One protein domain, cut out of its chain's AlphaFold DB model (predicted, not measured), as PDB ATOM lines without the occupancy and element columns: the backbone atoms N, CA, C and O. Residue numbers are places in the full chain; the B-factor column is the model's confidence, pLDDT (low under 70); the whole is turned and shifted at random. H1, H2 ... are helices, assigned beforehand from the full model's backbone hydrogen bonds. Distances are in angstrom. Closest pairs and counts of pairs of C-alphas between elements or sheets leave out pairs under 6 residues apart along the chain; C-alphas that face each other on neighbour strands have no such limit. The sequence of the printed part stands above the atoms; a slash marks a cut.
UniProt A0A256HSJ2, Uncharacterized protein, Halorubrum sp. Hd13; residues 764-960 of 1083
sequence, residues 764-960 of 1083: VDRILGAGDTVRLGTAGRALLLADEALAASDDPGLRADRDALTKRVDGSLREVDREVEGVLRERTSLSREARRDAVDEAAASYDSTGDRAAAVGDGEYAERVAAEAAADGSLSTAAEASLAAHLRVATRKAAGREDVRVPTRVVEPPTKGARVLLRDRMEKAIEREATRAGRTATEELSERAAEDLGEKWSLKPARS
ATOM      1  N   VAL A 764       9.056   6.379 -26.497       38.66
ATOM      2  CA  VAL A 764       8.906   6.537 -25.034       38.66
ATOM      3  C   VAL A 764       7.732   7.449 -24.659       38.66
ATOM      4  O   VAL A 764       6.887   7.042 -23.858       38.66
ATOM      5  N   ASP A 765       7.615   8.608 -25.320       40.06
ATOM      6  CA  ASP A 765       6.534   9.592 -25.121       40.06
ATOM      7  C   ASP A 765       5.124   8.997 -25.283       40.06
ATOM      8  O   ASP A 765       4.163   9.495 -24.697       40.06
ATOM      9  N   ARG A 766       4.974   7.931 -26.084       39.41
ATOM     10  CA  ARG A 766       3.672   7.327 -26.398       39.41
ATOM     11  C   ARG A 766       3.303   6.154 -25.489       39.41
ATOM     12  O   ARG A 766       2.121   5.850 -25.368       39.41
ATOM     13  N   ILE A 767       4.283   5.492 -24.871       40.41
ATOM     14  CA  ILE A 767       4.076   4.223 -24.149       40.41
ATOM     15  C   ILE A 767       3.926   4.425 -22.636       40.41
ATOM     16  O   ILE A 767       3.039   3.823 -22.025       40.41
ATOM     17  N   LEU A 768       4.763   5.263 -22.015       42.81
ATOM     18  CA  LEU A 768       4.837   5.306 -20.549       42.81
ATOM     19  C   LEU A 768       3.984   6.400 -19.895       42.81
ATOM     20  O   LEU A 768       3.511   6.179 -18.783       42.81
ATOM     21  N   GLY A 769       3.751   7.549 -20.540       39.38
ATOM     22  CA  GLY A 769       2.896   8.636 -20.017       39.38
ATOM     23  C   GLY A 769       3.391   9.330 -18.731       39.38
ATOM     24  O   GLY A 769       2.921  10.411 -18.392       39.38
ATOM     25  N   ALA A 770       4.367   8.741 -18.045       41.56
ATOM     26  CA  ALA A 770       5.232   9.344 -17.046       41.56
ATOM     27  C   ALA A 770       6.651   9.364 -17.633       41.56
ATOM     28  O   ALA A 770       7.104   8.343 -18.154       41.56
ATOM     29  N   GLY A 771       7.320  10.523 -17.592       51.28
ATOM     30  CA  GLY A 771       8.620  10.733 -18.248       51.28
ATOM     31  C   GLY A 771       9.763   9.893 -17.665       51.28
ATOM     32  O   GLY A 771       9.547   9.175 -16.694       51.28
ATOM     33  N   ASP A 772      10.968  10.040 -18.242       68.50
ATOM     34  CA  ASP A 772      12.225   9.263 -18.080       68.50
ATOM     35  C   ASP A 772      12.738   9.014 -16.637       68.50
ATOM     36  O   ASP A 772      13.909   9.248 -16.323       68.50
ATOM     37  N   THR A 773      11.887   8.566 -15.720       75.19
ATOM     38  CA  THR A 773      12.126   8.499 -14.280       75.19
ATOM     39  C   THR A 773      11.357   7.351 -13.622       75.19
ATOM     40  O   THR A 773      10.218   7.045 -13.974       75.19
ATOM     41  N   VAL A 774      11.954   6.757 -12.590       77.12
ATOM     42  CA  VAL A 774      11.334   5.743 -11.729       77.12
ATOM     43  C   VAL A 774      11.121   6.277 -10.309       77.12
ATOM     44  O   VAL A 774      11.658   7.320  -9.917       77.12
ATOM     45  N   ARG A 775      10.326   5.554  -9.512       79.75
ATOM     46  CA  ARG A 775      10.078   5.881  -8.100       79.75
ATOM     47  C   ARG A 775      11.346   5.722  -7.263       79.75
ATOM     48  O   ARG A 775      12.185   4.870  -7.556       79.75
ATOM     49  N   LEU A 776      11.420   6.473  -6.164       85.88
ATOM     50  CA  LEU A 776      12.531   6.400  -5.214       85.88
ATOM     51  C   LEU A 776      12.741   4.978  -4.661       85.88
ATOM     52  O   LEU A 776      13.870   4.501  -4.656       85.88
ATOM     53  N   GLY A 777      11.660   4.263  -4.325       81.81
ATOM     54  CA  GLY A 777      11.737   2.859  -3.899       81.81
ATOM     55  C   GLY A 777      12.332   1.926  -4.957       81.81
ATOM     56  O   GLY A 777      13.221   1.141  -4.649       81.81
ATOM     57  N   THR A 778      11.934   2.057  -6.228       80.62
ATOM     58  CA  THR A 778      12.514   1.274  -7.337       80.62
ATOM     59  C   THR A 778      14.015   1.538  -7.495       80.62
ATOM     60  O   THR A 778      14.787   0.601  -7.692       80.62
ATOM     61  N   ALA A 779      14.440   2.797  -7.360       86.50
ATOM     62  CA  ALA A 779      15.852   3.172  -7.382       86.50
ATOM     63  C   ALA A 779      16.625   2.646  -6.155       86.50
ATOM     64  O   ALA A 779      17.764   2.209  -6.303       86.50
ATOM     65  N   GLY A 780      15.999   2.615  -4.974       88.94
ATOM     66  CA  GLY A 780      16.542   1.977  -3.773       88.94
ATOM     67  C   GLY A 780      16.809   0.485  -3.974       88.94
ATOM     68  O   GLY A 780      17.911   0.013  -3.713       88.94
ATOM     69  N   ARG A 781      15.856  -0.254  -4.558       85.69
ATOM     70  CA  ARG A 781      16.044  -1.686  -4.867       85.69
ATOM     71  C   ARG A 781      17.117  -1.934  -5.928       85.69
ATOM     72  O   ARG A 781      17.844  -2.916  -5.831       85.69
ATOM     73  N   ALA A 782      17.271  -1.030  -6.896       85.69
ATOM     74  CA  ALA A 782      18.367  -1.094  -7.865       85.69
ATOM     75  C   ALA A 782      19.751  -0.885  -7.218       85.69
ATOM     76  O   ALA A 782      20.711  -1.528  -7.642       85.69
ATOM     77  N   LEU A 783      19.853  -0.058  -6.167       90.50
ATOM     78  CA  LEU A 783      21.064   0.018  -5.339       90.50
ATOM     79  C   LEU A 783      21.324  -1.296  -4.605       90.50
ATOM     80  O   LEU A 783      22.414  -1.840  -4.731       90.50
ATOM     81  N   LEU A 784      20.314  -1.852  -3.927       89.06
ATOM     82  CA  LEU A 784      20.454  -3.118  -3.197       89.06
ATOM     83  C   LEU A 784      20.874  -4.286  -4.106       89.06
ATOM     84  O   LEU A 784      21.684  -5.122  -3.703       89.06
ATOM     85  N   LEU A 785      20.372  -4.327  -5.345       85.56
ATOM     86  CA  LEU A 785      20.782  -5.301  -6.360       85.56
ATOM     87  C   LEU A 785      22.245  -5.110  -6.796       85.56
ATOM     88  O   LEU A 785      22.982  -6.087  -6.941       85.56
ATOM     89  N   ALA A 786      22.674  -3.862  -7.000       88.94
ATOM     90  CA  ALA A 786      24.056  -3.540  -7.348       88.94
ATOM     91  C   ALA A 786      25.026  -3.846  -6.198       88.94
ATOM     92  O   ALA A 786      26.090  -4.415  -6.436       88.94
ATOM     93  N   ASP A 787      24.642  -3.551  -4.957       90.44
ATOM     94  CA  ASP A 787      25.428  -3.850  -3.759       90.44
ATOM     95  C   ASP A 787      25.572  -5.365  -3.535       90.44
ATOM     96  O   ASP A 787      26.664  -5.837  -3.216       90.44
ATOM     97  N   GLU A 788      24.520  -6.154  -3.787       86.44
ATOM     98  CA  GLU A 788      24.590  -7.623  -3.775       86.44
ATOM     99  C   GLU A 788      25.518  -8.174  -4.870       86.44
ATOM    100  O   GLU A 788      26.367  -9.028  -4.594       86.44
ATOM    101  N   ALA A 789      25.417  -7.662  -6.100       85.56
ATOM    102  CA  ALA A 789      26.304  -8.064  -7.189       85.56
ATOM    103  C   ALA A 789      27.776  -7.705  -6.904       85.56
ATOM    104  O   ALA A 789      28.661  -8.526  -7.149       85.56
ATOM    105  N   LEU A 790      28.041  -6.532  -6.317       89.38
ATOM    106  CA  LEU A 790      29.386  -6.083  -5.941       89.38
ATOM    107  C   LEU A 790      29.966  -6.837  -4.737       89.38
ATOM    108  O   LEU A 790      31.166  -7.115  -4.709       89.38
ATOM    109  N   ALA A 791      29.134  -7.245  -3.775       86.31
ATOM    110  CA  ALA A 791      29.542  -8.167  -2.712       86.31
ATOM    111  C   ALA A 791      29.903  -9.563  -3.261       86.31
ATOM    112  O   ALA A 791      30.695 -10.294  -2.659       86.31
ATOM    113  N   ALA A 792      29.334  -9.942  -4.409       80.31
ATOM    114  CA  ALA A 792      29.575 -11.215  -5.075       80.31
ATOM    115  C   ALA A 792      30.762 -11.201  -6.063       80.31
ATOM    116  O   ALA A 792      31.415 -12.241  -6.215       80.31
ATOM    117  N   SER A 793      31.039 -10.082  -6.740       81.81
ATOM    118  CA  SER A 793      32.188  -9.897  -7.636       81.81
ATOM    119  C   SER A 793      32.545  -8.419  -7.785       81.81
ATOM    120  O   SER A 793      31.687  -7.583  -8.051       81.81
ATOM    121  N   ASP A 794      33.834  -8.098  -7.683       85.06
ATOM    122  CA  ASP A 794      34.301  -6.716  -7.690       85.06
ATOM    123  C   ASP A 794      34.436  -6.152  -9.120       85.06
ATOM    124  O   ASP A 794      35.399  -6.457  -9.819       85.06
ATOM    125  N   ASP A 795      33.502  -5.291  -9.549       90.88
ATOM    126  CA  ASP A 795      33.489  -4.686 -10.895       90.88
ATOM    127  C   ASP A 795      33.597  -3.142 -10.845       90.88
ATOM    128  O   ASP A 795      32.784  -2.493 -10.179       90.88
ATOM    129  N   PRO A 796      34.596  -2.520 -11.506       89.94
ATOM    130  CA  PRO A 796      34.782  -1.067 -11.457       89.94
ATOM    131  C   PRO A 796      33.716  -0.241 -12.182       89.94
ATOM    132  O   PRO A 796      33.487   0.901 -11.784       89.94
ATOM    133  N   GLY A 797      33.095  -0.781 -13.234       90.00
ATOM    134  CA  GLY A 797      32.035  -0.105 -13.980       90.00
ATOM    135  C   GLY A 797      30.757  -0.053 -13.155       90.00
ATOM    136  O   GLY A 797      30.254   1.032 -12.866       90.00
ATOM    137  N   LEU A 798      30.320  -1.211 -12.650       90.69
ATOM    138  CA  LEU A 798      29.162  -1.303 -11.764       90.69
ATOM    139  C   LEU A 798      29.348  -0.469 -10.489       90.69
ATOM    140  O   LEU A 798      28.394   0.164 -10.049       90.69
ATOM    141  N   ARG A 799      30.559  -0.400  -9.913       93.94
ATOM    142  CA  ARG A 799      30.839   0.511  -8.785       93.94
ATOM    143  C   ARG A 799      30.587   1.975  -9.138       93.94
ATOM    144  O   ARG A 799      29.910   2.661  -8.378       93.94
ATOM    145  N   ALA A 800      31.081   2.446 -10.283       93.44
ATOM    146  CA  ALA A 800      30.865   3.826 -10.718       93.44
ATOM    147  C   ALA A 800      29.376   4.131 -10.975       93.44
ATOM    148  O   ALA A 800      28.884   5.187 -10.571       93.44
ATOM    149  N   ASP A 801      28.654   3.191 -11.588       92.81
ATOM    150  CA  ASP A 801      27.218   3.302 -11.857       92.81
ATOM    151  C   ASP A 801      26.378   3.280 -10.564       92.81
ATOM    152  O   ASP A 801      25.473   4.102 -10.391       92.81
ATOM    153  N   ARG A 802      26.720   2.398  -9.613       94.25
ATOM    154  CA  ARG A 802      26.118   2.328  -8.270       94.25
ATOM    155  C   ARG A 802      26.337   3.642  -7.525       94.25
ATOM    156  O   ARG A 802      25.374   4.231  -7.046       94.25
ATOM    157  N   ASP A 803      27.568   4.152  -7.481       95.44
ATOM    158  CA  ASP A 803      27.900   5.414  -6.800       95.44
ATOM    159  C   ASP A 803      27.160   6.622  -7.408       95.44
ATOM    160  O   ASP A 803      26.705   7.518  -6.685       95.44
ATOM    161  N   ALA A 804      26.991   6.643  -8.736       94.50
ATOM    162  CA  ALA A 804      26.203   7.659  -9.430       94.50
ATOM    163  C   ALA A 804      24.711   7.593  -9.058       94.50
ATOM    164  O   ALA A 804      24.086   8.639  -8.840       94.50
ATOM    165  N   LEU A 805      24.154   6.383  -8.932       94.25
ATOM    166  CA  LEU A 805      22.786   6.168  -8.473       94.25
ATOM    167  C   LEU A 805      22.605   6.565  -7.000       94.25
ATOM    168  O   LEU A 805      21.678   7.324  -6.706       94.25
ATOM    169  N   THR A 806      23.516   6.171  -6.100       96.31
ATOM    170  CA  THR A 806      23.478   6.536  -4.669       96.31
ATOM    171  C   THR A 806      23.406   8.046  -4.508       96.31
ATOM    172  O   THR A 806      22.518   8.559  -3.832       96.31
ATOM    173  N   LYS A 807      24.259   8.786  -5.227       95.62
ATOM    174  CA  LYS A 807      24.270  10.253  -5.186       95.62
ATOM    175  C   LYS A 807      22.935  10.885  -5.605       95.62
ATOM    176  O   LYS A 807      22.579  11.944  -5.081       95.62
ATOM    177  N   ARG A 808      22.199  10.281  -6.548       94.94
ATOM    178  CA  ARG A 808      20.870  10.772  -6.956       94.94
ATOM    179  C   ARG A 808      19.791  10.389  -5.945       94.94
ATOM    180  O   ARG A 808      18.992  11.260  -5.609       94.94
ATOM    181  N   VAL A 809      19.800   9.153  -5.442       94.88
ATOM    182  CA  VAL A 809      18.868   8.661  -4.411       94.88
ATOM    183  C   VAL A 809      19.001   9.472  -3.119       94.88
ATOM    184  O   VAL A 809      17.996   9.967  -2.620       94.88
ATOM    185  N   ASP A 810      20.222   9.742  -2.652       95.19
ATOM    186  CA  ASP A 810      20.502  10.669  -1.545       95.19
ATOM    187  C   ASP A 810      19.931  12.077  -1.796       95.19
ATOM    188  O   ASP A 810      19.476  12.759  -0.880       95.19
ATOM    189  N   GLY A 811      20.009  12.563  -3.040       94.25
ATOM    190  CA  GLY A 811      19.421  13.843  -3.437       94.25
ATOM    191  C   GLY A 811      17.907  13.852  -3.238       94.25
ATOM    192  O   GLY A 811      17.381  14.772  -2.622       94.25
ATOM    193  N   SER A 812      17.242  12.798  -3.707       94.38
ATOM    194  CA  SER A 812      15.799  12.592  -3.578       94.38
ATOM    195  C   SER A 812      15.340  12.359  -2.133       94.38
ATOM    196  O   SER A 812      14.313  12.897  -1.738       94.38
ATOM    197  N   LEU A 813      16.102  11.620  -1.318       94.50
ATOM    198  CA  LEU A 813      15.810  11.447   0.110       94.50
ATOM    199  C   LEU A 813      15.822  12.795   0.843       94.50
ATOM    200  O   LEU A 813      14.872  13.108   1.545       94.50
ATOM    201  N   ARG A 814      16.803  13.669   0.572       93.56
ATOM    202  CA  ARG A 814      16.840  15.023   1.160       93.56
ATOM    203  C   ARG A 814      15.669  15.925   0.751       93.56
ATOM    204  O   ARG A 814      15.482  16.958   1.390       93.56
ATOM    205  N   GLU A 815      14.960  15.644  -0.344       94.12
ATOM    206  CA  GLU A 815      13.699  16.329  -0.683       94.12
ATOM    207  C   GLU A 815      12.559  15.813   0.211       94.12
ATOM    208  O   GLU A 815      11.852  16.610   0.823       94.12
ATOM    209  N   VAL A 816      12.437  14.486   0.359       93.56
ATOM    210  CA  VAL A 816      11.460  13.834   1.253       93.56
ATOM    211  C   VAL A 816      11.644  14.308   2.699       93.56
ATOM    212  O   VAL A 816      10.676  14.714   3.337       93.56
ATOM    213  N   ASP A 817      12.887  14.368   3.176       94.12
ATOM    214  CA  ASP A 817      13.237  14.816   4.529       94.12
ATOM    215  C   ASP A 817      12.809  16.261   4.799       94.12
ATOM    216  O   ASP A 817      12.421  16.596   5.913       94.12
ATOM    217  N   ARG A 818      12.824  17.130   3.780       92.88
ATOM    218  CA  ARG A 818      12.367  18.524   3.913       92.88
ATOM    219  C   ARG A 818      10.853  18.649   4.003       92.88
ATOM    220  O   ARG A 818      10.369  19.531   4.710       92.88
ATOM    221  N   GLU A 819      10.110  17.781   3.324       93.81
ATOM    222  CA  GLU A 819       8.653  17.708   3.463       93.81
ATOM    223  C   GLU A 819       8.270  17.151   4.844       93.81
ATOM    224  O   GLU A 819       7.402  17.706   5.516       93.81
ATOM    225  N   VAL A 820       8.991  16.128   5.313       94.06
ATOM    226  CA  VAL A 820       8.863  15.547   6.659       94.06
ATOM    227  C   VAL A 820       9.216  16.561   7.763       94.06
ATOM    228  O   VAL A 820       8.394  16.794   8.649       94.06
ATOM    229  N   GLU A 821      10.367  17.251   7.683       94.25
ATOM    230  CA  GLU A 821      10.721  18.386   8.564       94.25
ATOM    231  C   GLU A 821       9.624  19.473   8.538       94.25
ATOM    232  O   GLU A 821       9.363  20.128   9.554       94.25
ATOM    233  N   GLY A 822       8.992  19.678   7.376       94.06
ATOM    234  CA  GLY A 822       7.901  20.624   7.157       94.06
ATOM    235  C   GLY A 822       6.654  20.294   7.977       94.06
ATOM    236  O   GLY A 822       6.178  21.167   8.704       94.06
ATOM    237  N   VAL A 823       6.186  19.042   7.911       94.19
ATOM    238  CA  VAL A 823       5.062  18.522   8.715       94.19
ATOM    239  C   VAL A 823       5.391  18.572  10.204       94.19
ATOM    240  O   VAL A 823       4.613  19.115  10.987       94.19
ATOM    241  N   LEU A 824       6.571  18.086  10.604       93.56
ATOM    242  CA  LEU A 824       7.006  18.115  12.004       93.56
ATOM    243  C   LEU A 824       7.023  19.548  12.565       93.56
ATOM    244  O   LEU A 824       6.655  19.762  13.717       93.56
ATOM    245  N   ARG A 825       7.427  20.546  11.768       92.94
ATOM    246  CA  ARG A 825       7.444  21.969  12.164       92.94
ATOM    247  C   ARG A 825       6.044  22.553  12.361       92.94
ATOM    248  O   ARG A 825       5.899  23.492  13.135       92.94
ATOM    249  N   GLU A 826       5.060  22.066  11.616       90.56
ATOM    250  CA  GLU A 826       3.683  22.561  11.661       90.56
ATOM    251  C   GLU A 826       2.863  21.889  12.770       90.56
ATOM    252  O   GLU A 826       2.038  22.543  13.401       90.56
ATOM    253  N   ARG A 827       3.113  20.598  13.034       88.69
ATOM    254  CA  ARG A 827       2.293  19.763  13.929       88.69
ATOM    255  C   ARG A 827       2.907  19.472  15.295       88.69
ATOM    256  O   ARG A 827       2.252  18.851  16.125       88.69
ATOM    257  N   THR A 828       4.137  19.913  15.557       88.50
ATOM    258  CA  THR A 828       4.809  19.707  16.850       88.50
ATOM    259  C   THR A 828       5.462  20.988  17.366       88.50
ATOM    260  O   THR A 828       5.846  21.871  16.600       88.50
ATOM    261  N   SER A 829       5.651  21.064  18.683       87.69
ATOM    262  CA  SER A 829       6.407  22.126  19.361       87.69
ATOM    263  C   SER A 829       7.926  21.882  19.395       87.69
ATOM    264  O   SER A 829       8.651  22.650  20.031       87.69
ATOM    265  N   LEU A 830       8.422  20.835  18.718       88.50
ATOM    266  CA  LEU A 830       9.839  20.453  18.697       88.50
ATOM    267  C   LEU A 830      10.731  21.594  18.181       88.50
ATOM    268  O   LEU A 830      10.340  22.364  17.296       88.50
ATOM    269  N   SER A 831      11.966  21.687  18.688       91.50
ATOM    270  CA  SER A 831      12.948  22.656  18.181       91.50
ATOM    271  C   SER A 831      13.409  22.301  16.759       91.50
ATOM    272  O   SER A 831      13.059  21.262  16.198       91.50
ATOM    273  N   ARG A 832      14.199  23.181  16.130       90.88
ATOM    274  CA  ARG A 832      14.780  22.864  14.817       90.88
ATOM    275  C   ARG A 832      15.813  21.738  14.902       90.88
ATOM    276  O   ARG A 832      15.941  21.002  13.933       90.88
ATOM    277  N   GLU A 833      16.539  21.643  16.012       91.94
ATOM    278  CA  GLU A 833      17.445  20.534  16.309       91.94
ATOM    279  C   GLU A 833      16.643  19.240  16.496       91.94
ATOM    280  O   GLU A 833      16.767  18.355  15.664       91.94
ATOM    281  N   ALA A 834      15.697  19.191  17.443       91.06
ATOM    282  CA  ALA A 834      14.958  17.960  17.755       91.06
ATOM    283  C   ALA A 834      14.192  17.361  16.553       91.06
ATOM    284  O   ALA A 834      14.161  16.150  16.365       91.06
ATOM    285  N   ARG A 835      13.622  18.193  15.663       93.50
ATOM    286  CA  ARG A 835      12.996  17.687  14.420       93.50
ATOM    287  C   ARG A 835      13.982  17.037  13.451       93.50
ATOM    288  O   ARG A 835      13.562  16.224  12.637       93.50
ATOM    289  N   ARG A 836      15.250  17.447  13.479       92.00
ATOM    290  CA  ARG A 836      16.319  16.847  12.674       92.00
ATOM    291  C   ARG A 836      16.839  15.596  13.328       92.00
ATOM    292  O   ARG A 836      16.928  14.596  12.640       92.00
ATOM    293  N   ASP A 837      17.072  15.646  14.633       92.88
ATOM    294  CA  ASP A 837      17.521  14.499  15.411       92.88
ATOM    295  C   ASP A 837      16.540  13.317  15.226       92.88
ATOM    296  O   ASP A 837      16.970  12.226  14.865       92.88
ATOM    297  N   ALA A 838      15.219  13.553  15.272       91.88
ATOM    298  CA  ALA A 838      14.199  12.535  14.970       91.88
ATOM    299  C   ALA A 838      14.219  12.007  13.513       91.88
ATOM    300  O   ALA A 838      13.951  10.831  13.266       91.88
ATOM    301  N   VAL A 839      14.520  12.860  12.525       94.25
ATOM    302  CA  VAL A 839      14.623  12.476  11.100       94.25
ATOM    303  C   VAL A 839      15.915  11.702  10.818       94.25
ATOM    304  O   VAL A 839      15.889  10.739  10.045       94.25
ATOM    305  N   ASP A 840      17.015  12.107  11.452       93.38
ATOM    306  CA  ASP A 840      18.351  11.526  11.335       93.38
ATOM    307  C   ASP A 840      18.441  10.179  12.076       93.38
ATOM    308  O   ASP A 840      18.992   9.234  11.516       93.38
ATOM    309  N   GLU A 841      17.836  10.027  13.261       93.50
ATOM    310  CA  GLU A 841      17.776   8.745  13.988       93.50
ATOM    311  C   GLU A 841      16.892   7.732  13.237       93.50
ATOM    312  O   GLU A 841      17.317   6.610  12.942       93.50
ATOM    313  N   ALA A 842      15.709   8.161  12.772       92.88
ATOM    314  CA  ALA A 842      14.870   7.343  11.901       92.88
ATOM    315  C   ALA A 842      15.604   6.946  10.604       92.88
ATOM    316  O   ALA A 842      15.432   5.829  10.116       92.88
ATOM    317  N   ALA A 843      16.444   7.822  10.042       92.44
ATOM    318  CA  ALA A 843      17.285   7.510   8.887       92.44
ATOM    319  C   ALA A 843      18.435   6.540   9.211       92.44
ATOM    320  O   ALA A 843      18.743   5.687   8.380       92.44
ATOM    321  N   ALA A 844      19.042   6.653  10.395       92.19
ATOM    322  CA  ALA A 844      20.133   5.802  10.869       92.19
ATOM    323  C   ALA A 844      19.686   4.365  11.193       92.19
ATOM    324  O   ALA A 844      20.516   3.459  11.217       92.19
ATOM    325  N   SER A 845      18.381   4.140  11.381       92.69
ATOM    326  CA  SER A 845      17.796   2.809  11.605       92.69
ATOM    327  C   SER A 845      17.855   1.849  10.399       92.69
ATOM    328  O   SER A 845      17.528   0.671  10.551       92.69
ATOM    329  N   TYR A 846      18.265   2.321   9.213       92.38
ATOM    330  CA  TYR A 846      18.363   1.522   7.984       92.38
ATOM    331  C   TYR A 846      19.818   1.202   7.617       92.38
ATOM    332  O   TYR A 846      20.669   2.090   7.599       92.38
ATOM    333  N   ASP A 847      20.081  -0.048   7.219       90.25
ATOM    334  CA  ASP A 847      21.426  -0.542   6.875       90.25
ATOM    335  C   ASP A 847      22.083   0.197   5.686       90.25
ATOM    336  O   ASP A 847      23.314   0.233   5.575       90.25
ATOM    337  N   SER A 848      21.294   0.788   4.777       91.12
ATOM    338  CA  SER A 848      21.804   1.526   3.615       91.12
ATOM    339  C   SER A 848      20.848   2.601   3.071       91.12
ATOM    340  O   SER A 848      19.637   2.585   3.311       91.12
ATOM    341  N   THR A 849      21.381   3.497   2.224       92.38
ATOM    342  CA  THR A 849      20.589   4.406   1.368       92.38
ATOM    343  C   THR A 849      19.554   3.645   0.523       92.38
ATOM    344  O   THR A 849      18.460   4.161   0.289       92.38
ATOM    345  N   GLY A 850      19.877   2.427   0.067       90.88
ATOM    346  CA  GLY A 850      18.976   1.587  -0.724       90.88
ATOM    347  C   GLY A 850      17.766   1.113   0.080       90.88
ATOM    348  O   GLY A 850      16.633   1.263  -0.383       90.88
ATOM    349  N   ASP A 851      17.999   0.631   1.305       90.81
ATOM    350  CA  ASP A 851      16.953   0.171   2.228       90.81
ATOM    351  C   ASP A 851      16.037   1.326   2.646       90.81
ATOM    352  O   ASP A 851      14.816   1.214   2.546       90.81
ATOM    353  N   ARG A 852      16.609   2.484   3.007       92.69
ATOM    354  CA  ARG A 852      15.828   3.685   3.343       92.69
ATOM    355  C   ARG A 852      14.977   4.167   2.163       92.69
ATOM    356  O   ARG A 852      13.817   4.528   2.344       92.69
ATOM    357  N   ALA A 853      15.524   4.163   0.947       90.50
ATOM    358  CA  ALA A 853      14.780   4.550  -0.252       90.50
ATOM    359  C   ALA A 853      13.643   3.569  -0.584       90.50
ATOM    360  O   ALA A 853      12.562   4.017  -0.978       90.50
ATOM    361  N   ALA A 854      13.849   2.261  -0.381       85.56
ATOM    362  CA  ALA A 854      12.788   1.256  -0.460       85.56
ATOM    363  C   ALA A 854      11.696   1.519   0.593       85.56
ATOM    364  O   ALA A 854      10.533   1.670   0.223       85.56
ATOM    365  N   ALA A 855      12.071   1.725   1.859       87.19
ATOM    366  CA  ALA A 855      11.155   2.010   2.966       87.19
ATOM    367  C   ALA A 855      10.346   3.316   2.810       87.19
ATOM    368  O   ALA A 855       9.219   3.407   3.296       87.19
ATOM    369  N   VAL A 856      10.867   4.323   2.099       87.75
ATOM    370  CA  VAL A 856      10.083   5.505   1.680       87.75
ATOM    371  C   VAL A 856       9.032   5.140   0.626       87.75
ATOM    372  O   VAL A 856       7.926   5.676   0.651       87.75
ATOM    373  N   GLY A 857       9.358   4.233  -0.300       78.69
ATOM    374  CA  GLY A 857       8.413   3.713  -1.290       78.69
ATOM    375  C   GLY A 857       7.319   2.832  -0.680       78.69
ATOM    376  O   GLY A 857       6.177   2.903  -1.129       78.69
ATOM    377  N   ASP A 858       7.670   2.060   0.349       76.25
ATOM    378  CA  ASP A 858       6.785   1.098   1.018       76.25
ATOM    379  C   ASP A 858       6.001   1.725   2.190       76.25
ATOM    380  O   ASP A 858       4.987   1.191   2.632       76.25
ATOM    381  N   GLY A 859       6.407   2.916   2.642       78.31
ATOM    382  CA  GLY A 859       5.691   3.745   3.616       78.31
ATOM    383  C   GLY A 859       6.207   3.656   5.056       78.31
ATOM    384  O   GLY A 859       5.877   4.534   5.853       78.31
ATOM    385  N   GLU A 860       7.063   2.680   5.377       86.19
ATOM    386  CA  GLU A 860       7.614   2.482   6.728       86.19
ATOM    387  C   GLU A 860       8.409   3.694   7.251       86.19
ATOM    388  O   GLU A 860       8.485   3.919   8.460       86.19
ATOM    389  N   TYR A 861       9.012   4.493   6.358       90.50
ATOM    390  CA  TYR A 861       9.819   5.651   6.764       90.50
ATOM    391  C   TYR A 861       9.019   6.679   7.573       90.50
ATOM    392  O   TYR A 861       9.515   7.200   8.571       90.50
ATOM    393  N   ALA A 862       7.762   6.920   7.191       90.06
ATOM    394  CA  ALA A 862       6.890   7.863   7.885       90.06
ATOM    395  C   ALA A 862       6.544   7.412   9.313       90.06
ATOM    396  O   ALA A 862       6.407   8.250  10.202       90.06
ATOM    397  N   GLU A 863       6.415   6.102   9.537       86.00
ATOM    398  CA  GLU A 863       6.050   5.541  10.842       86.00
ATOM    399  C   GLU A 863       7.230   5.572  11.815       86.00
ATOM    400  O   GLU A 863       7.051   5.963  12.967       86.00
ATOM    401  N   ARG A 864       8.451   5.275  11.338       90.12
ATOM    402  CA  ARG A 864       9.669   5.448  12.148       90.12
ATOM    403  C   ARG A 864       9.860   6.911  12.564       90.12
ATOM    404  O   ARG A 864      10.026   7.174  13.748       90.12
ATOM    405  N   VAL A 865       9.737   7.874  11.642       92.25
ATOM    406  CA  VAL A 865       9.859   9.306  11.994       92.25
ATOM    407  C   VAL A 865       8.768   9.762  12.975       92.25
ATOM    408  O   VAL A 865       9.050  10.565  13.862       92.25
ATOM    409  N   ALA A 866       7.533   9.259  12.847       89.88
ATOM    410  CA  ALA A 866       6.463   9.577  13.794       89.88
ATOM    411  C   ALA A 866       6.800   9.105  15.220       89.88
ATOM    412  O   ALA A 866       6.606   9.868  16.166       89.88
ATOM    413  N   ALA A 867       7.346   7.892  15.358       87.69
ATOM    414  CA  ALA A 867       7.742   7.320  16.642       87.69
ATOM    415  C   ALA A 867       8.894   8.100  17.305       87.69
ATOM    416  O   ALA A 867       8.779   8.462  18.478       87.69
ATOM    417  N   GLU A 868       9.956   8.434  16.560       90.50
ATOM    418  CA  GLU A 868      11.069   9.240  17.099       90.50
ATOM    419  C   GLU A 868      10.592  10.643  17.526       90.50
ATOM    420  O   GLU A 868      10.888  11.115  18.625       90.50
ATOM    421  N   ALA A 869       9.758  11.297  16.706       89.12
ATOM    422  CA  ALA A 869       9.207  12.612  17.032       89.12
ATOM    423  C   ALA A 869       8.250  12.593  18.242       89.12
ATOM    424  O   ALA A 869       8.171  13.579  18.980       89.12
ATOM    425  N   ALA A 870       7.521  11.495  18.462       85.06
ATOM    426  CA  ALA A 870       6.657  11.326  19.628       85.06
ATOM    427  C   ALA A 870       7.463  11.115  20.920       85.06
ATOM    428  O   ALA A 870       7.100  11.685  21.956       85.06
ATOM    429  N   ALA A 871       8.574  10.367  20.848       82.50
ATOM    430  CA  ALA A 871       9.475  10.123  21.974       82.50
ATOM    431  C   ALA A 871      10.086  11.425  22.527       82.50
ATOM    432  O   ALA A 871      10.042  11.651  23.738       82.50
ATOM    433  N   ASP A 872      10.564  12.313  21.650       77.88
ATOM    434  CA  ASP A 872      11.084  13.634  22.040       77.88
ATOM    435  C   ASP A 872       9.972  14.644  22.380       77.88
ATOM    436  O   ASP A 872      10.147  15.523  23.229       77.88
ATOM    437  N   GLY A 873       8.815  14.543  21.719       69.69
ATOM    438  CA  GLY A 873       7.736  15.530  21.810       69.69
ATOM    439  C   GLY A 873       6.820  15.400  23.028       69.69
ATOM    440  O   GLY A 873       6.093  16.346  23.327       69.69
ATOM    441  N   SER A 874       6.825  14.254  23.726       71.62
ATOM    442  CA  SER A 874       5.828  13.923  24.767       71.62
ATOM    443  C   SER A 874       4.377  14.094  24.279       71.62
ATOM    444  O   SER A 874       3.516  14.597  25.004       71.62
ATOM    445  N   LEU A 875       4.119  13.714  23.022       77.56
ATOM    446  CA  LEU A 875       2.808  13.849  22.387       77.56
ATOM    447  C   LEU A 875       1.761  12.950  23.063       77.56
ATOM    448  O   LEU A 875       2.070  11.878  23.585       77.56
ATOM    449  N   SER A 876       0.492  13.367  23.026       76.06
ATOM    450  CA  SER A 876      -0.615  12.462  23.348       76.06
ATOM    451  C   SER A 876      -0.760  11.408  22.245       76.06
ATOM    452  O   SER A 876      -0.464  11.682  21.083       76.06
ATOM    453  N   THR A 877      -1.287  10.224  22.566       75.88
ATOM    454  CA  THR A 877      -1.516   9.149  21.576       75.88
ATOM    455  C   THR A 877      -2.381   9.607  20.391       75.88
ATOM    456  O   THR A 877      -2.211   9.133  19.272       75.88
ATOM    457  N   ALA A 878      -3.286  10.567  20.610       76.25
ATOM    458  CA  ALA A 878      -4.088  11.183  19.555       76.25
ATOM    459  C   ALA A 878      -3.256  12.096  18.636       76.25
ATOM    460  O   ALA A 878      -3.388  12.031  17.415       76.25
ATOM    461  N   ALA A 879      -2.376  12.919  19.216       81.38
ATOM    462  CA  ALA A 879      -1.471  13.786  18.465       81.38
ATOM    463  C   ALA A 879      -0.405  12.978  17.701       81.38
ATOM    464  O   ALA A 879      -0.096  13.311  16.561       81.38
ATOM    465  N   GLU A 880       0.098  11.886  18.280       84.00
ATOM    466  CA  GLU A 880       0.988  10.924  17.620       84.00
ATOM    467  C   GLU A 880       0.300  10.236  16.428       84.00
ATOM    468  O   GLU A 880       0.836  10.243  15.320       84.00
ATOM    469  N   ALA A 881      -0.915   9.704  16.612       82.81
ATOM    470  CA  ALA A 881      -1.676   9.069  15.534       82.81
ATOM    471  C   ALA A 881      -2.007  10.051  14.394       82.81
ATOM    472  O   ALA A 881      -1.874   9.705  13.215       82.81
ATOM    473  N   SER A 882      -2.374  11.289  14.742       85.94
ATOM    474  CA  SER A 882      -2.562  12.381  13.786       85.94
ATOM    475  C   SER A 882      -1.263  12.684  13.031       85.94
ATOM    476  O   SER A 882      -1.254  12.683  11.798       85.94
ATOM    477  N   LEU A 883      -0.139  12.859  13.735       89.56
ATOM    478  CA  LEU A 883       1.171  13.111  13.127       89.56
ATOM    479  C   LEU A 883       1.589  11.982  12.171       89.56
ATOM    480  O   LEU A 883       2.039  12.263  11.060       89.56
ATOM    481  N   ALA A 884       1.385  10.720  12.553       88.88
ATOM    482  CA  ALA A 884       1.674   9.564  11.708       88.88
ATOM    483  C   ALA A 884       0.847   9.568  10.407       88.88
ATOM    484  O   ALA A 884       1.391   9.295   9.335       88.88
ATOM    485  N   ALA A 885      -0.440   9.934  10.463       89.88
ATOM    486  CA  ALA A 885      -1.269  10.087   9.265       89.88
ATOM    487  C   ALA A 885      -0.735  11.197   8.338       89.88
ATOM    488  O   ALA A 885      -0.525  10.954   7.146       89.88
ATOM    489  N   HIS A 886      -0.414  12.376   8.887       92.69
ATOM    490  CA  HIS A 886       0.178  13.484   8.125       92.69
ATOM    491  C   HIS A 886       1.507  13.091   7.471       92.69
ATOM    492  O   HIS A 886       1.710  13.346   6.282       92.69
ATOM    493  N   LEU A 887       2.399  12.429   8.214       93.19
ATOM    494  CA  LEU A 887       3.691  11.972   7.706       93.19
ATOM    495  C   LEU A 887       3.539  10.914   6.606       93.19
ATOM    496  O   LEU A 887       4.264  10.982   5.610       93.19
ATOM    497  N   ARG A 888       2.577   9.983   6.713       90.00
ATOM    498  CA  ARG A 888       2.289   9.004   5.648       90.00
ATOM    499  C   ARG A 888       1.769   9.680   4.376       90.00
ATOM    500  O   ARG A 888       2.273   9.378   3.294       90.00
ATOM    501  N   VAL A 889       0.830  10.627   4.482       90.88
ATOM    502  CA  VAL A 889       0.329  11.394   3.321       90.88
ATOM    503  C   VAL A 889       1.439  12.243   2.695       90.88
ATOM    504  O   VAL A 889       1.634  12.195   1.479       90.88
ATOM    505  N   ALA A 890       2.208  12.978   3.502       91.69
ATOM    506  CA  ALA A 890       3.277  13.851   3.023       91.69
ATOM    507  C   ALA A 890       4.421  13.070   2.360       91.69
ATOM    508  O   ALA A 890       4.832  13.423   1.256       91.69
ATOM    509  N   THR A 891       4.877  11.969   2.969       89.69
ATOM    510  CA  THR A 891       5.938  11.109   2.414       89.69
ATOM    511  C   THR A 891       5.512  10.493   1.083       89.69
ATOM    512  O   THR A 891       6.260  10.562   0.106       89.69
ATOM    513  N   ARG A 892       4.273   9.976   0.993       84.56
ATOM    514  CA  ARG A 892       3.695   9.484  -0.270       84.56
ATOM    515  C   ARG A 892       3.653  10.596  -1.321       84.56
ATOM    516  O   ARG A 892       4.179  10.407  -2.418       84.56
ATOM    517  N   LYS A 893       3.099  11.769  -0.984       85.75
ATOM    518  CA  LYS A 893       3.001  12.942  -1.874       85.75
ATOM    519  C   LYS A 893       4.372  13.408  -2.373       85.75
ATOM    520  O   LYS A 893       4.510  13.683  -3.562       85.75
ATOM    521  N   ALA A 894       5.381  13.444  -1.502       88.06
ATOM    522  CA  ALA A 894       6.764  13.764  -1.847       88.06
ATOM    523  C   ALA A 894       7.353  12.730  -2.820       88.06
ATOM    524  O   ALA A 894       7.805  13.100  -3.900       88.06
ATOM    525  N   ALA A 895       7.242  11.431  -2.515       81.69
ATOM    526  CA  ALA A 895       7.703  10.339  -3.382       81.69
ATOM    527  C   ALA A 895       7.039  10.314  -4.779       81.69
ATOM    528  O   ALA A 895       7.559   9.680  -5.702       81.69
ATOM    529  N   GLY A 896       5.905  11.001  -4.949       76.62
ATOM    530  CA  GLY A 896       5.234  11.198  -6.232       76.62
ATOM    531  C   GLY A 896       5.841  12.280  -7.137       76.62
ATOM    532  O   GLY A 896       5.638  12.190  -8.353       76.62
ATOM    533  N   ARG A 897       6.572  13.267  -6.592       84.19
ATOM    534  CA  ARG A 897       7.056  14.463  -7.316       84.19
ATOM    535  C   ARG A 897       8.232  14.177  -8.260       84.19
ATOM    536  O   ARG A 897       9.036  13.279  -8.023       84.19
ATOM    537  N   GLU A 898       8.353  14.961  -9.332       78.94
ATOM    538  CA  GLU A 898       9.384  14.780 -10.372       78.94
ATOM    539  C   GLU A 898      10.822  15.028  -9.882       78.94
ATOM    540  O   GLU A 898      11.751  14.345 -10.309       78.94
ATOM    541  N   ASP A 899      11.009  15.962  -8.950       82.19
ATOM    542  CA  ASP A 899      12.289  16.272  -8.302       82.19
ATOM    543  C   ASP A 899      12.790  15.136  -7.388       82.19
ATOM    544  O   ASP A 899      14.005  14.905  -7.303       82.19
ATOM    545  N   VAL A 900      11.870  14.375  -6.787       88.12
ATOM    546  CA  VAL A 900      12.143  13.162  -5.997       88.12
ATOM    547  C   VAL A 900      12.356  11.926  -6.882       88.12
ATOM    548  O   VAL A 900      13.157  11.051  -6.543       88.12
ATOM    549  N   ARG A 901      11.703  11.834  -8.045       86.50
ATOM    550  CA  ARG A 901      11.868  10.694  -8.965       86.50
ATOM    551  C   ARG A 901      13.282  10.601  -9.548       86.50
ATOM    552  O   ARG A 901      13.977  11.592  -9.786       86.50
ATOM    553  N   VAL A 902      13.739   9.375  -9.787       86.12
ATOM    554  CA  VAL A 902      15.126   9.083 -10.179       86.12
ATOM    555  C   VAL A 902      15.180   8.784 -11.678       86.12
ATOM    556  O   VAL A 902      14.489   7.866 -12.109       86.12
ATOM    557  N   PRO A 903      15.975   9.507 -12.494       85.81
ATOM    558  CA  PRO A 903      15.983   9.295 -13.937       85.81
ATOM    559  C   PRO A 903      16.380   7.873 -14.349       85.81
ATOM    560  O   PRO A 903      17.393   7.353 -13.880       85.81
ATOM    561  N   THR A 904      15.634   7.277 -15.280       77.44
ATOM    562  CA  THR A 904      15.811   5.890 -15.741       77.44
ATOM    563  C   THR A 904      17.233   5.632 -16.233       77.44
ATOM    564  O   THR A 904      17.859   4.662 -15.819       77.44
ATOM    565  N   ARG A 905      17.811   6.585 -16.977       81.62
ATOM    566  CA  ARG A 905      19.215   6.586 -17.441       81.62
ATOM    567  C   ARG A 905      20.292   6.506 -16.340       81.62
ATOM    568  O   ARG A 905      21.466   6.380 -16.663       81.62
ATOM    569  N   VAL A 906      19.926   6.669 -15.066       86.25
ATOM    570  CA  VAL A 906      20.818   6.517 -13.895       86.25
ATOM    571  C   VAL A 906      20.567   5.183 -13.177       86.25
ATOM    572  O   VAL A 906      21.466   4.652 -12.537       86.25
ATOM    573  N   VAL A 907      19.363   4.616 -13.303       83.25
ATOM    574  CA  VAL A 907      18.966   3.332 -12.695       83.25
ATOM    575  C   VAL A 907      19.302   2.144 -13.599       83.25
ATOM    576  O   VAL A 907      19.634   1.063 -13.112       83.25
ATOM    577  N   GLU A 908      19.237   2.338 -14.916       78.50
ATOM    578  CA  GLU A 908      19.465   1.286 -15.904       78.50
ATOM    579  C   GLU A 908      20.902   0.728 -15.878       78.50
ATOM    580  O   GLU A 908      21.021  -0.496 -15.772       78.50
ATOM    581  N   PRO A 909      21.985   1.544 -15.888       84.88
ATOM    582  CA  PRO A 909      23.351   1.015 -15.895       84.88
ATOM    583  C   PRO A 909      23.679   0.093 -14.705       84.88
ATOM    584  O   PRO A 909      24.079  -1.048 -14.960       84.88
ATOM    585  N   PRO A 910      23.428   0.469 -13.427       86.00
ATOM    586  CA  PRO A 910      23.730  -0.423 -12.313       86.00
ATOM    587  C   PRO A 910      22.813  -1.653 -12.284       86.00
ATOM    588  O   PRO A 910      23.279  -2.745 -11.966       86.00
ATOM    589  N   THR A 911      21.544  -1.532 -12.698       80.81
ATOM    590  CA  THR A 911      20.635  -2.692 -12.812       80.81
ATOM    591  C   THR A 911      21.148  -3.703 -13.843       80.81
ATOM    592  O   THR A 911      21.184  -4.906 -13.580       80.81
ATOM    593  N   LYS A 912      21.574  -3.222 -15.017       79.19
ATOM    594  CA  LYS A 912      22.090  -4.049 -16.114       79.19
ATOM    595  C   LYS A 912      23.425  -4.697 -15.745       79.19
ATOM    596  O   LYS A 912      23.569  -5.907 -15.906       79.19
ATOM    597  N   GLY A 913      24.365  -3.925 -15.194       81.94
ATOM    598  CA  GLY A 913      25.659  -4.432 -14.731       81.94
ATOM    599  C   GLY A 913      25.515  -5.492 -13.637       81.94
ATOM    600  O   GLY A 913      26.113  -6.564 -13.737       81.94
ATOM    601  N   ALA A 914      24.655  -5.251 -12.643       83.06
ATOM    602  CA  ALA A 914      24.392  -6.205 -11.568       83.06
ATOM    603  C   ALA A 914      23.823  -7.533 -12.089       83.06
ATOM    604  O   ALA A 914      24.322  -8.600 -11.726       83.06
ATOM    605  N   ARG A 915      22.829  -7.487 -12.990       76.88
ATOM    606  CA  ARG A 915      22.249  -8.696 -13.600       76.88
ATOM    607  C   ARG A 915      23.264  -9.479 -14.430       76.88
ATOM    608  O   ARG A 915      23.320 -10.697 -14.293       76.88
ATOM    609  N   VAL A 916      24.105  -8.807 -15.222       78.75
ATOM    610  CA  VAL A 916      25.170  -9.468 -16.002       78.75
ATOM    611  C   VAL A 916      26.161 -10.201 -15.091       78.75
ATOM    612  O   VAL A 916      26.468 -11.364 -15.350       78.75
ATOM    613  N   LEU A 917      26.617  -9.577 -13.997       79.75
ATOM    614  CA  LEU A 917      27.536 -10.219 -13.046       79.75
ATOM    615  C   LEU A 917      26.893 -11.389 -12.293       79.75
ATOM    616  O   LEU A 917      27.532 -12.426 -12.104       79.75
ATOM    617  N   LEU A 918      25.636 -11.247 -11.860       76.69
ATOM    618  CA  LEU A 918      24.910 -12.321 -11.179       76.69
ATOM    619  C   LEU A 918      24.657 -13.510 -12.124       76.69
ATOM    620  O   LEU A 918      24.850 -14.653 -11.707       76.69
ATOM    621  N   ARG A 919      24.331 -13.255 -13.400       72.88
ATOM    622  CA  ARG A 919      24.168 -14.281 -14.443       72.88
ATOM    623  C   ARG A 919      25.472 -15.031 -14.717       72.88
ATOM    624  O   ARG A 919      25.502 -16.247 -14.562       72.88
ATOM    625  N   ASP A 920      26.564 -14.323 -15.014       73.81
ATOM    626  CA  ASP A 920      27.899 -14.910 -15.235       73.81
ATOM    627  C   ASP A 920      28.362 -15.757 -14.032       73.81
ATOM    628  O   ASP A 920      28.924 -16.849 -14.177       73.81
ATOM    629  N   ARG A 921      28.066 -15.302 -12.810       72.88
ATOM    630  CA  ARG A 921      28.361 -16.044 -11.581       72.88
ATOM    631  C   ARG A 921      27.506 -17.311 -11.442       72.88
ATOM    632  O   ARG A 921      28.041 -18.327 -10.984       72.88
ATOM    633  N   MET A 922      26.226 -17.259 -11.815       68.06
ATOM    634  CA  MET A 922      25.302 -18.399 -11.804       68.06
ATOM    635  C   MET A 922      25.687 -19.440 -12.864       68.06
ATOM    636  O   MET A 922      25.833 -20.614 -12.526       68.06
ATOM    637  N   GLU A 923      25.973 -19.021 -14.099       66.44
ATOM    638  CA  GLU A 923      26.499 -19.882 -15.169       66.44
ATOM    639  C   GLU A 923      27.766 -20.610 -14.707       66.44
ATOM    640  O   GLU A 923      27.813 -21.842 -14.682       66.44
ATOM    641  N   LYS A 924      28.752 -19.871 -14.178       71.56
ATOM    642  CA  LYS A 924      29.978 -20.457 -13.612       71.56
ATOM    643  C   LYS A 924      29.718 -21.361 -12.407       71.56
ATOM    644  O   LYS A 924      30.597 -22.152 -12.062       71.56
ATOM    645  N   ALA A 925      28.607 -21.217 -11.686       66.94
ATOM    646  CA  ALA A 925      28.244 -22.119 -10.592       66.94
ATOM    647  C   ALA A 925      27.681 -23.440 -11.136       66.94
ATOM    648  O   ALA A 925      28.143 -24.499 -10.709       66.94
ATOM    649  N   ILE A 926      26.787 -23.370 -12.129       61.91
ATOM    650  CA  ILE A 926      26.230 -24.527 -12.847       61.91
ATOM    651  C   ILE A 926      27.344 -25.317 -13.545       61.91
ATOM    652  O   ILE A 926      27.440 -26.528 -13.357       61.91
ATOM    653  N   GLU A 927      28.258 -24.654 -14.263       64.44
ATOM    654  CA  GLU A 927      29.420 -25.305 -14.892       64.44
ATOM    655  C   GLU A 927      30.299 -26.045 -13.873       64.44
ATOM    656  O   GLU A 927      30.767 -27.160 -14.128       64.44
ATOM    657  N   ARG A 928      30.518 -25.443 -12.695       68.50
ATOM    658  CA  ARG A 928      31.282 -26.066 -11.606       68.50
ATOM    659  C   ARG A 928      30.560 -27.285 -11.035       68.50
ATOM    660  O   ARG A 928      31.233 -28.274 -10.754       68.50
ATOM    661  N   GLU A 929      29.238 -27.246 -10.891       60.75
ATOM    662  CA  GLU A 929      28.454 -28.383 -10.395       60.75
ATOM    663  C   GLU A 929      28.392 -29.524 -11.419       60.75
ATOM    664  O   GLU A 929      28.719 -30.662 -11.090       60.75
ATOM    665  N   ALA A 930      28.139 -29.216 -12.696       58.38
ATOM    666  CA  ALA A 930      28.209 -30.183 -13.793       58.38
ATOM    667  C   ALA A 930      29.602 -30.837 -13.903       58.38
ATOM    668  O   ALA A 930      29.727 -32.043 -14.123       58.38
ATOM    669  N   THR A 931      30.671 -30.066 -13.672       65.56
ATOM    670  CA  THR A 931      32.045 -30.593 -13.636       65.56
ATOM    671  C   THR A 931      32.290 -31.514 -12.431       65.56
ATOM    672  O   THR A 931      33.043 -32.481 -12.563       65.56
ATOM    673  N   ARG A 932      31.651 -31.269 -11.274       64.38
ATOM    674  CA  ARG A 932      31.710 -32.157 -10.091       64.38
ATOM    675  C   ARG A 932      30.912 -33.445 -10.282       64.38
ATOM    676  O   ARG A 932      31.399 -34.502  -9.892       64.38
ATOM    677  N   ALA A 933      29.727 -33.363 -10.888       57.03
ATOM    678  CA  ALA A 933      28.871 -34.516 -11.179       57.03
ATOM    679  C   ALA A 933      29.483 -35.465 -12.232       57.03
ATOM    680  O   ALA A 933      29.208 -36.664 -12.240       57.03
ATOM    681  N   GLY A 934      30.362 -34.942 -13.094       48.06
ATOM    682  CA  GLY A 934      31.052 -35.702 -14.134       48.06
ATOM    683  C   GLY A 934      30.210 -35.897 -15.400       48.06
ATOM    684  O   GLY A 934      29.041 -35.531 -15.470       48.06
ATOM    685  N   ARG A 935      30.804 -36.502 -16.440       48.78
ATOM    686  CA  ARG A 935      30.175 -36.649 -17.776       48.78
ATOM    687  C   ARG A 935      28.974 -37.608 -17.840       48.78
ATOM    688  O   ARG A 935      28.482 -37.869 -18.932       48.78
ATOM    689  N   THR A 936      28.525 -38.135 -16.705       44.88
ATOM    690  CA  THR A 936      27.411 -39.089 -16.603       44.88
ATOM    691  C   THR A 936      26.329 -38.563 -15.657       44.88
ATOM    692  O   THR A 936      25.696 -39.337 -14.944       44.88
ATOM    693  N   ALA A 937      26.141 -37.241 -15.614       44.94
ATOM    694  CA  ALA A 937      25.010 -36.630 -14.929       44.94
ATOM    695  C   ALA A 937      23.695 -37.120 -15.563       44.94
ATOM    696  O   ALA A 937      23.421 -36.852 -16.733       44.94
ATOM    697  N   THR A 938      22.910 -37.872 -14.796       50.62
ATOM    698  CA  THR A 938      21.532 -38.246 -15.135       50.62
ATOM    699  C   THR A 938      20.610 -37.043 -14.931       50.62
ATOM    700  O   THR A 938      20.870 -36.238 -14.036       50.62
ATOM    701  N   GLU A 939      19.520 -36.941 -15.702       45.03
ATOM    702  CA  GLU A 939      18.572 -35.809 -15.633       45.03
ATOM    703  C   GLU A 939      18.085 -35.554 -14.174       45.03
ATOM    704  O   GLU A 939      18.153 -34.420 -13.696       45.03
ATOM    705  N   GLU A 940      17.814 -36.616 -13.396       40.19
ATOM    706  CA  GLU A 940      17.430 -36.573 -11.962       40.19
ATOM    707  C   GLU A 940      18.464 -35.955 -10.988       40.19
ATOM    708  O   GLU A 940      18.123 -35.551  -9.871       40.19
ATOM    709  N   LEU A 941      19.754 -35.931 -11.349       44.12
ATOM    710  CA  LEU A 941      20.809 -35.333 -10.516       44.12
ATOM    711  C   LEU A 941      20.960 -33.836 -10.793       44.12
ATOM    712  O   LEU A 941      21.241 -33.076  -9.866       44.12
ATOM    713  N   SER A 942      20.726 -33.410 -12.037       45.78
ATOM    714  CA  SER A 942      20.558 -31.992 -12.364       45.78
ATOM    715  C   SER A 942      19.303 -31.400 -11.722       45.78
ATOM    716  O   SER A 942      19.379 -30.274 -11.250       45.78
ATOM    717  N   GLU A 943      18.200 -32.151 -11.635       44.03
ATOM    718  CA  GLU A 943      16.959 -31.713 -10.972       44.03
ATOM    719  C   GLU A 943      17.200 -31.327  -9.503       44.03
ATOM    720  O   GLU A 943      17.012 -30.169  -9.141       44.03
ATOM    721  N   ARG A 944      17.725 -32.244  -8.675       45.41
ATOM    722  CA  ARG A 944      18.006 -31.949  -7.253       45.41
ATOM    723  C   ARG A 944      19.030 -30.837  -7.055       45.41
ATOM    724  O   ARG A 944      18.852 -29.994  -6.183       45.41
ATOM    725  N   ALA A 945      20.103 -30.831  -7.848       43.03
ATOM    726  CA  ALA A 945      21.110 -29.778  -7.760       43.03
ATOM    727  C   ALA A 945      20.527 -28.409  -8.135       43.03
ATOM    728  O   ALA A 945      20.933 -27.399  -7.571       43.03
ATOM    729  N   ALA A 946      19.580 -28.367  -9.071       43.72
ATOM    730  CA  ALA A 946      18.926 -27.141  -9.484       43.72
ATOM    731  C   ALA A 946      17.857 -26.675  -8.481       43.72
ATOM    732  O   ALA A 946      17.801 -25.479  -8.221       43.72
ATOM    733  N   GLU A 947      17.094 -27.569  -7.843       45.09
ATOM    734  CA  GLU A 947      16.205 -27.218  -6.720       45.09
ATOM    735  C   GLU A 947      16.999 -26.618  -5.535       45.09
ATOM    736  O   GLU A 947      16.721 -25.489  -5.126       45.09
ATOM    737  N   ASP A 948      18.066 -27.292  -5.077       46.75
ATOM    738  CA  ASP A 948      18.971 -26.808  -4.009       46.75
ATOM    739  C   ASP A 948      19.684 -25.482  -4.366       46.75
ATOM    740  O   ASP A 948      20.126 -24.729  -3.489       46.75
ATOM    741  N   LEU A 949      19.856 -25.189  -5.662       51.00
ATOM    742  CA  LEU A 949      20.410 -23.919  -6.139       51.00
ATOM    743  C   LEU A 949      19.318 -22.848  -6.306       51.00
ATOM    744  O   LEU A 949      19.590 -21.686  -6.016       51.00
ATOM    745  N   GLY A 950      18.098 -23.200  -6.704       48.69
ATOM    746  CA  GLY A 950      16.987 -22.268  -6.913       48.69
ATOM    747  C   GLY A 950      16.675 -21.447  -5.661       48.69
ATOM    748  O   GLY A 950      16.687 -20.218  -5.719       48.69
ATOM    749  N   GLU A 951      16.529 -22.105  -4.505       51.19
ATOM    750  CA  GLU A 951      16.339 -21.432  -3.205       51.19
ATOM    751  C   GLU A 951      17.556 -20.592  -2.770       51.19
ATOM    752  O   GLU A 951      17.442 -19.643  -1.995       51.19
ATOM    753  N   LYS A 952      18.750 -20.931  -3.264       51.53
ATOM    754  CA  LYS A 952      20.004 -20.248  -2.920       51.53
ATOM    755  C   LYS A 952      20.266 -18.996  -3.761       51.53
ATOM    756  O   LYS A 952      21.025 -18.130  -3.325       51.53
ATOM    757  N   TRP A 953      19.681 -18.920  -4.956       54.00
ATOM    758  CA  TRP A 953      19.831 -17.804  -5.898       54.00
ATOM    759  C   TRP A 953      18.545 -16.989  -6.097       54.00
ATOM    760  O   TRP A 953      18.594 -15.965  -6.779       54.00
ATOM    761  N   SER A 954      17.422 -17.375  -5.481       53.81
ATOM    762  CA  SER A 954      16.229 -16.527  -5.402       53.81
ATOM    763  C   SER A 954      16.579 -15.200  -4.725       53.81
ATOM    764  O   SER A 954      16.949 -15.166  -3.545       53.81
ATOM    765  N   LEU A 955      16.473 -14.097  -5.468       57.38
ATOM    766  CA  LEU A 955      16.679 -12.762  -4.916       57.38
ATOM    767  C   LEU A 955      15.605 -12.486  -3.862       57.38
ATOM    768  O   LEU A 955      14.417 -12.693  -4.107       57.38
ATOM    769  N   LYS A 956      16.007 -11.961  -2.698       58.94
ATOM    770  CA  LYS A 956      15.038 -11.469  -1.708       58.94
ATOM    771  C   LYS A 956      14.121 -10.434  -2.382       58.94
ATOM    772  O   LYS A 956      14.667  -9.527  -3.015       58.94
ATOM    773  N   PRO A 957      12.784 -10.473  -2.199       52.59
ATOM    774  CA  PRO A 957      11.862  -9.534  -2.851       52.59
ATOM    775  C   PRO A 957      12.263  -8.059  -2.684       52.59
ATOM    776  O   PRO A 957      12.246  -7.297  -3.650       52.59
ATOM    777  N   ALA A 958      12.772  -7.689  -1.503       49.38
ATOM    778  CA  ALA A 958      13.304  -6.359  -1.187       49.38
ATOM    779  C   ALA A 958      14.440  -5.858  -2.109       49.38
ATOM    780  O   ALA A 958      14.668  -4.657  -2.187       49.38
ATOM    781  N   ARG A 959      15.147  -6.744  -2.823       59.22
ATOM    782  CA  ARG A 959      16.274  -6.413  -3.719       59.22
ATOM    783  C   ARG A 959      15.919  -6.497  -5.203       59.22
ATOM    784  O   ARG A 959      16.771  -6.298  -6.065       59.22
ATOM    785  N   SER A 960      14.670  -6.816  -5.519       61.47
ATOM    786  CA  SER A 960      14.212  -6.930  -6.899       61.47
ATOM    787  C   SER A 960      13.852  -5.559  -7.485       61.47
ATOM    788  O   SER A 960      13.126  -4.761  -6.885       61.47
TER     789      SER A 960
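What this domain is: This is residues 764 to 960 of the 1083 residues of an uncharacterized protein of Halorubrum sp. Hd13 (UniProt A0A256HSJ2). An up-and-down bundle of four helices, H3, H4, H6 and H7, makes one end of an elongated model; H2 and H5 lie side by side next to it in the middle, and the long helix H8 runs out to the other end. There the chain turns through residues 934 to 940, which stick out, and H9 folds back near H8, while little H1 lies off by itself. The printed part has 197 residues with nine named helices, H1 to H9 in order, and no named strand: all helix. It is loose, with a radius of gyration of the C-alphas of 21.5 A, and spans 74 by 39 by 31 A.

Where its parts are: H1, residues 764 to 767, begins at C-alpha 764 (8.906, 6.537, -25.034). H2 is residues 776 to 792, 24.5 A long. H3, residues 796 to 827, measures 46.2 A and ends at C-alpha 827 (2.293, 19.763, 13.929). H4 is residues 832 to 844, H5 849 to 858, H6 860 to 873, and H7 877 to 896, 28.7 A. H8, residues 904 to 933, measures 42.7 A. H9, residues 939 to 953, ends at C-alpha 953 (19.831, -17.804, -5.898).

How they stand to each other: H3 is the hub, touching five helices. In the bundle, each helix runs against the one before it. With residues 817 to 825 alone H3 touches H4, closest at the C-alphas of Glu 821 and Arg 835, 6.3 A, in a hairpin. H4 touches H6 at Ala 838 and Glu 868, C-alphas 5.0 A apart. H6 and H7 form a hairpin, closest C-alphas Ala 862 and Leu 887, 5.2 A, at a steep tilt of 39 degrees. H2 touches H5 at Gly 780 and Gly 850, C-alphas 3.9 A apart, opposite ways. H8 touches H2 with residues 907 to 918 alone, closest C-alphas Ala 786 and Ala 914, 5.0 A. H9 and H8 are close but not clearly touching, C-alphas 929 and 945 being 7.9 A apart. Residues 773 to 774 pair antiparallel with 902 to 903. Each O i to N i+4 pair is within hydrogen-bond range in H2, H5, H6 and H7; H3 has 27 of 28, H4 8 of 9, H8 24 of 26 and H9 9 of 11, and H1 is too short for one.

The domain as a whole: The C-alphas of Ser 829 and Thr 936 are farthest apart, 74.0 A. The printed part has no cut and no long link. Mean pLDDT of the printed part is 78.7; residues 764 to 772, 873, 922 to 923 and 925 to 960 are under 70.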